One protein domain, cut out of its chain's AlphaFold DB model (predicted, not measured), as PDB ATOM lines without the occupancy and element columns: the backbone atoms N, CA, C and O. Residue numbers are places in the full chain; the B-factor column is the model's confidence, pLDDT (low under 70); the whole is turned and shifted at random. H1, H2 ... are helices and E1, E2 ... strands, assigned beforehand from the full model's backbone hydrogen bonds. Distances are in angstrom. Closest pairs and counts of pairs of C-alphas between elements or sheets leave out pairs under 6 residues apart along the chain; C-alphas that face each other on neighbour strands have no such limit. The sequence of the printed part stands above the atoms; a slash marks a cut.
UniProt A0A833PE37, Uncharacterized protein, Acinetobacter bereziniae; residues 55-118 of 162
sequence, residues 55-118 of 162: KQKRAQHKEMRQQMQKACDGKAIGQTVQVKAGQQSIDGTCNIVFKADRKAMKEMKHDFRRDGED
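Overview. This is residues 55 to 118 of the 162 residues of an uncharacterized protein of Acinetobacter bereziniae (UniProt A0A833PE37). A small head is made of a two-stranded hairpin, E1 and E2, with one helix, H1, packed on it by residues 63 to 72, mainly along E1; a long arm, residues 98 to 118, sticks out from this head and ends in a second helix, H2, that packs on nothing. The start of H1, residues 55 to 62, also sticks out. The printed part has 64 residues with two named helices and two named strands in the order H1, E1, E2, H2; the sheet, E1 - E2, is antiparallel and the class is mixed, helices and strands. The whole is extended, with a radius of gyration of the C-alphas of 17.4 A, and its outline is flat, spanning 55 by 32 by 13 A.

Arrangement. Begin with H1, residues 55 to 72, and look from its residues 63 to 72 toward E1, residues 80 to 85: the closest C-alphas of the two, those of Met 68 and Val 83, are 6.2 A apart. Next comes E2, residues 88 to 93, which forms a hairpin with E1; the two strands are antiparallel neighbours, with 149 degrees between their directions. Across this pair you will find N 83 and O 90 at 2.9 A and N 92 and O 81 at 2.8 A, within hydrogen-bond range. H1 and E2 are near each other, with 7 pairs of C-alphas within 10 A. Go on to H2, residues 102 to 118, which is apart from H1 and from E1. In H1 each O i to N i+4 pair is within hydrogen-bond range; in H2 12 of 13 are.

Along the chain. Find C-alpha 55 at (-39.961, -31.256, -55.887); from there H1 runs 25.7 A to C-alpha 72. E1 begins at C-alpha 80, at (-23.809, -22.278, -31.352), and runs 15.6 A to C-alpha 85. E2 runs 16.3 A from C-alpha 88 to C-alpha 93, where C-alphas 80 and 93 face each other at 4.6 A. H2 starts at C-alpha 102 and runs 24.4 A to C-alpha 118, at (-70.954, -11.436, -44.821).

Size, cuts and confidence. The two C-alphas farthest apart are those of Gln 87 and Asp 118, at 55.5 A. Without the stretches that stand free, residues 55 to 62 and 98 to 118, the body has 35 residues and spans 26 by 17 by 14 A. The printed part has no cut; the link from E1 to E2 is tight, those from H1 to E1 and from E2 to H2 are short, and no link is long. Look in the B-factor column for the model's confidence: the mean pLDDT of the printed part is 78.8, and it is under 70 at residues 85, 88 and 110 to 118.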
ATOM      1  N   LYS A  55     -39.685 -30.235 -56.912       87.88
ATOM      2  CA  LYS A  55     -39.961 -31.256 -55.887       87.88
ATOM      3  C   LYS A  55     -38.666 -31.756 -55.256       87.88
ATOM      4  O   LYS A  55     -38.599 -31.805 -54.029       87.88
ATOM      5  N   GLN A  56     -37.647 -32.047 -56.061       88.88
ATOM      6  CA  GLN A  56     -36.336 -32.478 -55.576       88.88
ATOM      7  C   GLN A  56     -35.688 -31.401 -54.699       88.88
ATOM      8  O   GLN A  56     -35.351 -31.669 -53.546       88.88
ATOM      9  N   LYS A  57     -35.624 -30.147 -55.166       87.56
ATOM     10  CA  LYS A  57     -35.100 -29.022 -54.368       87.56
ATOM     11  C   LYS A  57     -35.889 -28.809 -53.074       87.56
ATOM     12  O   LYS A  57     -35.310 -28.546 -52.021       87.56
ATOM     13  N   ARG A  58     -37.218 -28.961 -53.113       88.69
ATOM     14  CA  ARG A  58     -38.070 -28.896 -51.912       88.69
ATOM     15  C   ARG A  58     -37.781 -30.027 -50.931       88.69
ATOM     16  O   ARG A  58     -37.804 -29.763 -49.729       88.69
ATOM     17  N   ALA A  59     -37.540 -31.245 -51.414       89.69
ATOM     18  CA  ALA A  59     -37.178 -32.385 -50.579       89.69
ATOM     19  C   ALA A  59     -35.828 -32.140 -49.889       89.69
ATOM     20  O   ALA A  59     -35.779 -32.154 -48.661       89.69
ATOM     21  N   GLN A  60     -34.800 -31.747 -50.646       86.31
ATOM     22  CA  GLN A  60     -33.481 -31.409 -50.098       86.31
ATOM     23  C   GLN A  60     -33.561 -30.291 -49.045       86.31
ATOM     24  O   GLN A  60     -33.060 -30.427 -47.931       86.31
ATOM     25  N   HIS A  61     -34.282 -29.200 -49.334       85.88
ATOM     26  CA  HIS A  61     -34.489 -28.115 -48.365       85.88
ATOM     27  C   HIS A  61     -35.260 -28.559 -47.116       85.88
ATOM     28  O   HIS A  61     -35.112 -27.965 -46.042       85.88
ATOM     29  N   LYS A  62     -36.156 -29.542 -47.244       87.69
ATOM     30  CA  LYS A  62     -36.906 -30.081 -46.109       87.69
ATOM     31  C   LYS A  62     -35.988 -30.911 -45.217       87.69
ATOM     32  O   LYS A  62     -36.017 -30.702 -44.008       87.69
ATOM     33  N   GLU A  63     -35.174 -31.782 -45.801       87.19
ATOM     34  CA  GLU A  63     -34.205 -32.611 -45.079       87.19
ATOM     35  C   GLU A  63     -33.170 -31.754 -44.349       87.19
ATOM     36  O   GLU A  63     -33.000 -31.902 -43.139       87.19
ATOM     37  N   MET A  64     -32.579 -30.771 -45.036       84.00
ATOM     38  CA  MET A  64     -31.628 -29.835 -44.427       84.00
ATOM     39  C   MET A  64     -32.247 -29.100 -43.229       84.00
ATOM     40  O   MET A  64     -31.653 -29.037 -42.153       84.00
ATOM     41  N   ARG A  65     -33.480 -28.590 -43.367       85.06
ATOM     42  CA  ARG A  65     -34.168 -27.917 -42.252       85.06
ATOM     43  C   ARG A  65     -34.470 -28.848 -41.084       85.06
ATOM     44  O   ARG A  65     -34.406 -28.404 -39.944       85.06
ATOM     45  N   GLN A  66     -34.804 -30.109 -41.346       86.69
ATOM     46  CA  GLN A  66     -35.019 -31.088 -40.282       86.69
ATOM     47  C   GLN A  66     -33.724 -31.393 -39.526       86.69
ATOM     48  O   GLN A  66     -33.760 -31.497 -38.304       86.69
ATOM     49  N   GLN A  67     -32.589 -31.500 -40.221       84.94
ATOM     50  CA  GLN A  67     -31.285 -31.684 -39.578       84.94
ATOM     51  C   GLN A  67     -30.901 -30.477 -38.715       84.94
ATOM     52  O   GLN A  67     -30.491 -30.658 -37.572       84.94
ATOM     53  N   MET A  68     -31.115 -29.255 -39.212       85.00
ATOM     54  CA  MET A  68     -30.910 -28.032 -38.427       85.00
ATOM     55  C   MET A  68     -31.811 -27.977 -37.191       85.00
ATOM     56  O   MET A  68     -31.353 -27.623 -36.110       85.00
ATOM     57  N   GLN A  69     -33.084 -28.358 -37.339       84.25
ATOM     58  CA  GLN A  69     -34.022 -28.392 -36.222       84.25
ATOM     59  C   GLN A  69     -33.569 -29.399 -35.157       84.25
ATOM     60  O   GLN A  69     -33.425 -29.017 -34.003       84.25
ATOM     61  N   LYS A  70     -33.218 -30.628 -35.557       85.19
ATOM     62  CA  LYS A  70     -32.684 -31.655 -34.646       85.19
ATOM     63  C   LYS A  70     -31.401 -31.225 -33.941       85.19
ATOM     64  O   LYS A  70     -31.198 -31.579 -32.788       85.19
ATOM     65  N   ALA A  71     -30.536 -30.468 -34.616       84.38
ATOM     66  CA  ALA A  71     -29.330 -29.935 -33.994       84.38
ATOM     67  C   ALA A  71     -29.645 -28.903 -32.898       84.38
ATOM     68  O   ALA A  71     -28.849 -28.762 -31.976       84.38
ATOM     69  N   CYS A  72     -30.788 -28.214 -32.983       85.56
ATOM     70  CA  CYS A  72     -31.263 -27.250 -31.990       85.56
ATOM     71  C   CYS A  72     -32.220 -27.831 -30.939       85.56
ATOM     72  O   CYS A  72     -32.475 -27.169 -29.933       85.56
ATOM     73  N   ASP A  73     -32.738 -29.045 -31.135       83.69
ATOM     74  CA  ASP A  73     -33.614 -29.703 -30.168       83.69
ATOM     75  C   ASP A  73     -32.834 -29.982 -28.866       83.69
ATOM     76  O   ASP A  73     -31.807 -30.660 -28.860       83.69
ATOM     77  N   GLY A  74     -33.303 -29.418 -27.749       79.31
ATOM     78  CA  GLY A  74     -32.657 -29.543 -26.434       79.31
ATOM     79  C   GLY A  74     -31.480 -28.590 -26.183       79.31
ATOM     80  O   GLY A  74     -30.841 -28.686 -25.137       79.31
ATOM     81  N   LYS A  75     -31.193 -27.662 -27.105       81.31
ATOM     82  CA  LYS A  75     -30.172 -26.619 -26.926       81.31
ATOM     83  C   LYS A  75     -30.776 -25.301 -26.460       81.31
ATOM     84  O   LYS A  75     -31.927 -24.986 -26.759       81.31
ATOM     85  N   ALA A  76     -29.987 -24.525 -25.720       80.94
ATOM     86  CA  ALA A  76     -30.422 -23.226 -25.225       80.94
ATOM     87  C   ALA A  76     -30.525 -22.197 -26.366       80.94
ATOM     88  O   ALA A  76     -29.822 -22.286 -27.378       80.94
ATOM     89  N   ILE A  77     -31.386 -21.192 -26.181       82.94
ATOM     90  CA  ILE A  77     -31.444 -20.021 -27.066       82.94
ATOM     91  C   ILE A  77     -30.051 -19.378 -27.098       82.94
ATOM     92  O   ILE A  77     -29.457 -19.147 -26.048       82.94
ATOM     93  N   GLY A  78     -29.528 -19.092 -28.289       80.62
ATOM     94  CA  GLY A  78     -28.204 -18.487 -28.447       80.62
ATOM     95  C   GLY A  78     -27.044 -19.486 -28.490       80.62
ATOM     96  O   GLY A  78     -25.904 -19.072 -28.681       80.62
ATOM     97  N   GLN A  79     -27.295 -20.792 -28.354       80.75
ATOM     98  CA  GLN A  79     -26.232 -21.791 -28.429       80.75
ATOM     99  C   GLN A  79     -25.758 -21.987 -29.874       80.75
ATOM    100  O   GLN A  79     -26.565 -22.177 -30.790       80.75
ATOM    101  N   THR A  80     -24.437 -21.974 -30.066       82.19
ATOM    102  CA  THR A  80     -23.809 -22.278 -31.352       82.19
ATOM    103  C   THR A  80     -23.972 -23.760 -31.677       82.19
ATOM    104  O   THR A  80     -23.678 -24.635 -30.857       82.19
ATOM    105  N   VAL A  81     -24.453 -24.044 -32.881       83.19
ATOM    106  CA  VAL A  81     -24.609 -25.384 -33.433       83.19
ATOM    107  C   VAL A  81     -23.896 -25.491 -34.753       83.19
ATOM    108  O   VAL A  81     -23.934 -24.580 -35.571       83.19
ATOM    109  N   GLN A  82     -23.292 -26.646 -34.964       79.69
ATOM    110  CA  GLN A  82     -22.605 -26.961 -36.192       79.69
ATOM    111  C   GLN A  82     -23.399 -28.041 -36.927       79.69
ATOM    112  O   GLN A  82     -23.556 -29.158 -36.429       79.69
ATOM    113  N   VAL A  83     -23.947 -27.696 -38.090       81.38
ATOM    114  CA  VAL A  83     -24.771 -28.596 -38.905       81.38
ATOM    115  C   VAL A  83     -24.014 -28.931 -40.183       81.38
ATOM    116  O   VAL A  83     -23.634 -28.040 -40.938       81.38
ATOM    117  N   LYS A  84     -23.804 -30.222 -40.449       74.81
ATOM    118  CA  LYS A  84     -23.162 -30.685 -41.686       74.81
ATOM    119  C   LYS A  84     -24.193 -30.742 -42.810       74.81
ATOM    120  O   LYS A  84     -25.063 -31.606 -42.795       74.81
ATOM    121  N   ALA A  85     -24.085 -29.837 -43.780       69.94
ATOM    122  CA  ALA A  85     -24.888 -29.851 -44.998       69.94
ATOM    123  C   ALA A  85     -23.985 -30.261 -46.173       69.94
ATOM    124  O   ALA A  85     -23.236 -29.454 -46.720       69.94
ATOM    125  N   GLY A  86     -24.009 -31.546 -46.530       71.75
ATOM    126  CA  GLY A  86     -23.090 -32.106 -47.528       71.75
ATOM    127  C   GLY A  86     -21.652 -32.195 -46.998       71.75
ATOM    128  O   GLY A  86     -21.418 -32.809 -45.961       71.75
ATOM    129  N   GLN A  87     -20.691 -31.595 -47.708       70.12
ATOM    130  CA  GLN A  87     -19.263 -31.576 -47.334       70.12
ATOM    131  C   GLN A  87     -18.863 -30.363 -46.483       70.12
ATOM    132  O   GLN A  87     -17.724 -30.291 -46.024       70.12
ATOM    133  N   GLN A  88     -19.774 -29.412 -46.269       69.06
ATOM    134  CA  GLN A  88     -19.489 -28.184 -45.535       69.06
ATOM    135  C   GLN A  88     -20.222 -28.167 -44.196       69.06
ATOM    136  O   GLN A  88     -21.387 -28.554 -44.067       69.06
ATOM    137  N   SER A  89     -19.484 -27.737 -43.180       78.44
ATOM    138  CA  SER A  89     -19.968 -27.568 -41.822       78.44
ATOM    139  C   SER A  89     -20.454 -26.133 -41.665       78.44
ATOM    140  O   SER A  89     -19.681 -25.205 -41.894       78.44
ATOM    141  N   ILE A  90     -21.733 -25.949 -41.346       81.56
ATOM    142  CA  ILE A  90     -22.347 -24.629 -41.192       81.56
ATOM    143  C   ILE A  90     -22.511 -24.361 -39.702       81.56
ATOM    144  O   ILE A  90     -23.284 -25.046 -39.027       81.56
ATOM    145  N   ASP A  91     -21.801 -23.350 -39.216       82.19
ATOM    146  CA  ASP A  91     -21.977 -22.837 -37.865       82.19
ATOM    147  C   ASP A  91     -23.168 -21.873 -37.844       82.19
ATOM    148  O   ASP A  91     -23.294 -20.968 -38.671       82.19
ATOM    149  N   GLY A  92     -24.081 -22.096 -36.910       82.81
ATOM    150  CA  GLY A  92     -25.290 -21.308 -36.737       82.81
ATOM    151  C   GLY A  92     -25.669 -21.195 -35.270       82.81
ATOM    152  O   GLY A  92     -25.040 -21.787 -34.398       82.81
ATOM    153  N   THR A  93     -26.723 -20.440 -34.987       86.44
ATOM    154  CA  THR A  93     -27.198 -20.205 -33.621       86.44
ATOM    155  C   THR A  93     -28.654 -20.625 -33.505       86.44
ATOM    156  O   THR A  93     -29.473 -20.302 -34.370       86.44
ATOM    157  N   CYS A  94     -28.992 -21.342 -32.434       86.56
ATOM    158  CA  CYS A  94     -30.367 -21.763 -32.191       86.56
ATOM    159  C   CYS A  94     -31.210 -20.607 -31.654       86.56
ATOM    160  O   CYS A  94     -30.919 -20.042 -30.602       86.56
ATOM    161  N   ASN A  95     -32.293 -20.294 -32.365       84.25
ATOM    162  CA  ASN A  95     -33.287 -19.308 -31.956       84.25
ATOM    163  C   ASN A  95     -34.642 -19.992 -31.782       84.25
ATOM    164  O   ASN A  95     -35.050 -20.794 -32.624       84.25
ATOM    165  N   ILE A  96     -35.360 -19.645 -30.714       81.94
ATOM    166  CA  ILE A  96     -36.739 -20.092 -30.519       81.94
ATOM    167  C   ILE A  96     -37.660 -19.088 -31.203       81.94
ATOM    168  O   ILE A  96     -37.661 -17.902 -30.888       81.94
ATOM    169  N   VAL A  97     -38.448 -19.578 -32.156       81.06
ATOM    170  CA  VAL A  97     -39.450 -18.785 -32.870       81.06
ATOM    171  C   VAL A  97     -40.811 -19.410 -32.622       81.06
ATOM    172  O   VAL A  97     -40.975 -20.626 -32.747       81.06
ATOM    173  N   PHE A  98     -41.803 -18.583 -32.301       81.44
ATOM    174  CA  PHE A  98     -43.179 -19.045 -32.189       81.44
ATOM    175  C   PHE A  98     -43.666 -19.570 -33.544       81.44
ATOM    176  O   PHE A  98     -43.792 -18.828 -34.521       81.44
ATOM    177  N   LYS A  99     -43.950 -20.872 -33.603       76.50
ATOM    178  CA  LYS A  99     -44.541 -21.512 -34.772       76.50
ATOM    179  C   LYS A  99     -45.993 -21.831 -34.459       76.50
ATOM    180  O   LYS A  99     -46.286 -22.854 -33.850       76.50
ATOM    181  N   ALA A 100     -46.889 -20.954 -34.903       79.19
ATOM    182  CA  ALA A 100     -48.322 -21.193 -34.804       79.19
ATOM    183  C   ALA A 100     -48.696 -22.531 -35.465       79.19
ATOM    184  O   ALA A 100     -48.188 -22.862 -36.549       79.19
ATOM    185  N   ASP A 101     -49.602 -23.281 -34.836       84.50
ATOM    186  CA  ASP A 101     -50.137 -24.497 -35.434       84.50
ATOM    187  C   ASP A 101     -50.918 -24.139 -36.701       84.50
ATOM    188  O   ASP A 101     -51.915 -23.417 -36.681       84.50
ATOM    189  N   ARG A 102     -50.453 -24.657 -37.840       81.88
ATOM    190  CA  ARG A 102     -51.090 -24.412 -39.133       81.88
ATOM    191  C   ARG A 102     -52.496 -24.996 -39.209       81.88
ATOM    192  O   ARG A 102     -53.275 -24.472 -40.001       81.88
ATOM    193  N   LYS A 103     -52.810 -26.061 -38.460       84.00
ATOM    194  CA  LYS A 103     -54.166 -26.624 -38.411       84.00
ATOM    195  C   LYS A 103     -55.100 -25.663 -37.689       84.00
ATOM    196  O   LYS A 103     -56.019 -25.168 -38.335       84.00
ATOM    197  N   ALA A 104     -54.759 -25.271 -36.462       81.88
ATOM    198  CA  ALA A 104     -55.498 -24.255 -35.714       81.88
ATOM    199  C   ALA A 104     -55.644 -22.938 -36.503       81.88
ATOM    200  O   ALA A 104     -56.728 -22.378 -36.613       81.88
ATOM    201  N   MET A 105     -54.576 -22.466 -37.158       80.12
ATOM    202  CA  MET A 105     -54.640 -21.275 -38.016       80.12
ATOM    203  C   MET A 105     -55.538 -21.465 -39.245       80.12
ATOM    204  O   MET A 105     -56.135 -20.499 -39.718       80.12
ATOM    205  N   LYS A 106     -55.619 -22.676 -39.810       81.12
ATOM    206  CA  LYS A 106     -56.495 -22.976 -40.951       81.12
ATOM    207  C   LYS A 106     -57.959 -23.026 -40.520       81.12
ATOM    208  O   LYS A 106     -58.791 -22.530 -41.272       81.12
ATOM    209  N   GLU A 107     -58.241 -23.591 -39.352       79.94
ATOM    210  CA  GLU A 107     -59.571 -23.620 -38.733       79.94
ATOM    211  C   GLU A 107     -60.034 -22.200 -38.413       79.94
ATOM    212  O   GLU A 107     -61.008 -21.746 -39.006       79.94
ATOM    213  N   MET A 108     -59.231 -21.427 -37.673       75.31
ATOM    214  CA  MET A 108     -59.514 -20.009 -37.423       75.31
ATOM    215  C   MET A 108     -59.720 -19.229 -38.727       75.31
ATOM    216  O   MET A 108     -60.633 -18.423 -38.840       75.31
ATOM    217  N   LYS A 109     -58.906 -19.473 -39.766       74.62
ATOM    218  CA  LYS A 109     -59.085 -18.831 -41.080       74.62
ATOM    219  C   LYS A 109     -60.388 -19.235 -41.771       74.62
ATOM    220  O   LYS A 109     -60.913 -18.442 -42.550       74.62
ATOM    221  N   HIS A 110     -60.848 -20.468 -41.585       69.50
ATOM    222  CA  HIS A 110     -62.134 -20.913 -42.108       69.50
ATOM    223  C   HIS A 110     -63.273 -20.180 -41.396       69.50
ATOM    224  O   HIS A 110     -64.164 -19.677 -42.071       69.50
ATOM    225  N   ASP A 111     -63.175 -20.005 -40.079       67.38
ATOM    226  CA  ASP A 111     -64.150 -19.245 -39.293       67.38
ATOM    227  C   ASP A 111     -64.163 -17.763 -39.694       67.38
ATOM    228  O   ASP A 111     -65.198 -17.245 -40.103       67.38
ATOM    229  N   PHE A 112     -62.993 -17.112 -39.774       64.81
ATOM    230  CA  PHE A 112     -62.874 -15.736 -40.280       64.81
ATOM    231  C   PHE A 112     -63.375 -15.560 -41.716       64.81
ATOM    232  O   PHE A 112     -63.749 -14.456 -42.105       64.81
ATOM    233  N   ARG A 113     -63.336 -16.611 -42.542       61.34
ATOM    234  CA  ARG A 113     -63.899 -16.577 -43.898       61.34
ATOM    235  C   ARG A 113     -65.397 -16.799 -43.911       61.34
ATOM    236  O   ARG A 113     -66.037 -16.189 -44.753       61.34
ATOM    237  N   ARG A 114     -65.935 -17.599 -42.993       58.66
ATOM    238  CA  ARG A 114     -67.376 -17.785 -42.823       58.66
ATOM    239  C   ARG A 114     -68.034 -16.494 -42.326       58.66
ATOM    240  O   ARG A 114     -69.001 -16.045 -42.921       58.66
ATOM    241  N   ASP A 115     -67.433 -15.819 -41.343       55.50
ATOM    242  CA  ASP A 115     -67.834 -14.459 -40.928       55.50
ATOM    243  C   ASP A 115     -67.480 -13.392 -41.986       55.50
ATOM    244  O   ASP A 115     -68.114 -12.342 -42.122       55.50
ATOM    245  N   GLY A 116     -66.433 -13.663 -42.764       52.47
ATOM    246  CA  GLY A 116     -65.964 -12.834 -43.865       52.47
ATOM    247  C   GLY A 116     -66.784 -12.954 -45.148       52.47
ATOM    248  O   GLY A 116     -66.622 -12.096 -46.006       52.47
ATOM    249  N   GLU A 117     -67.658 -13.946 -45.321       52.00
ATOM    250  CA  GLU A 117     -68.598 -13.996 -46.450       52.00
ATOM    251  C   GLU A 117     -69.675 -12.913 -46.309       52.00
ATOM    252  O   GLU A 117     -70.044 -12.282 -47.302       52.00
ATOM    253  N   ASP A 118     -70.078 -12.583 -45.077       51.28
ATOM    254  CA  ASP A 118     -70.954 -11.436 -44.821       51.28
ATOM    255  C   ASP A 118     -70.232 -10.090 -44.955       51.28
ATOM    256  O   ASP A 118     -70.795  -9.137 -45.496       51.28
TER     257      ASP A 118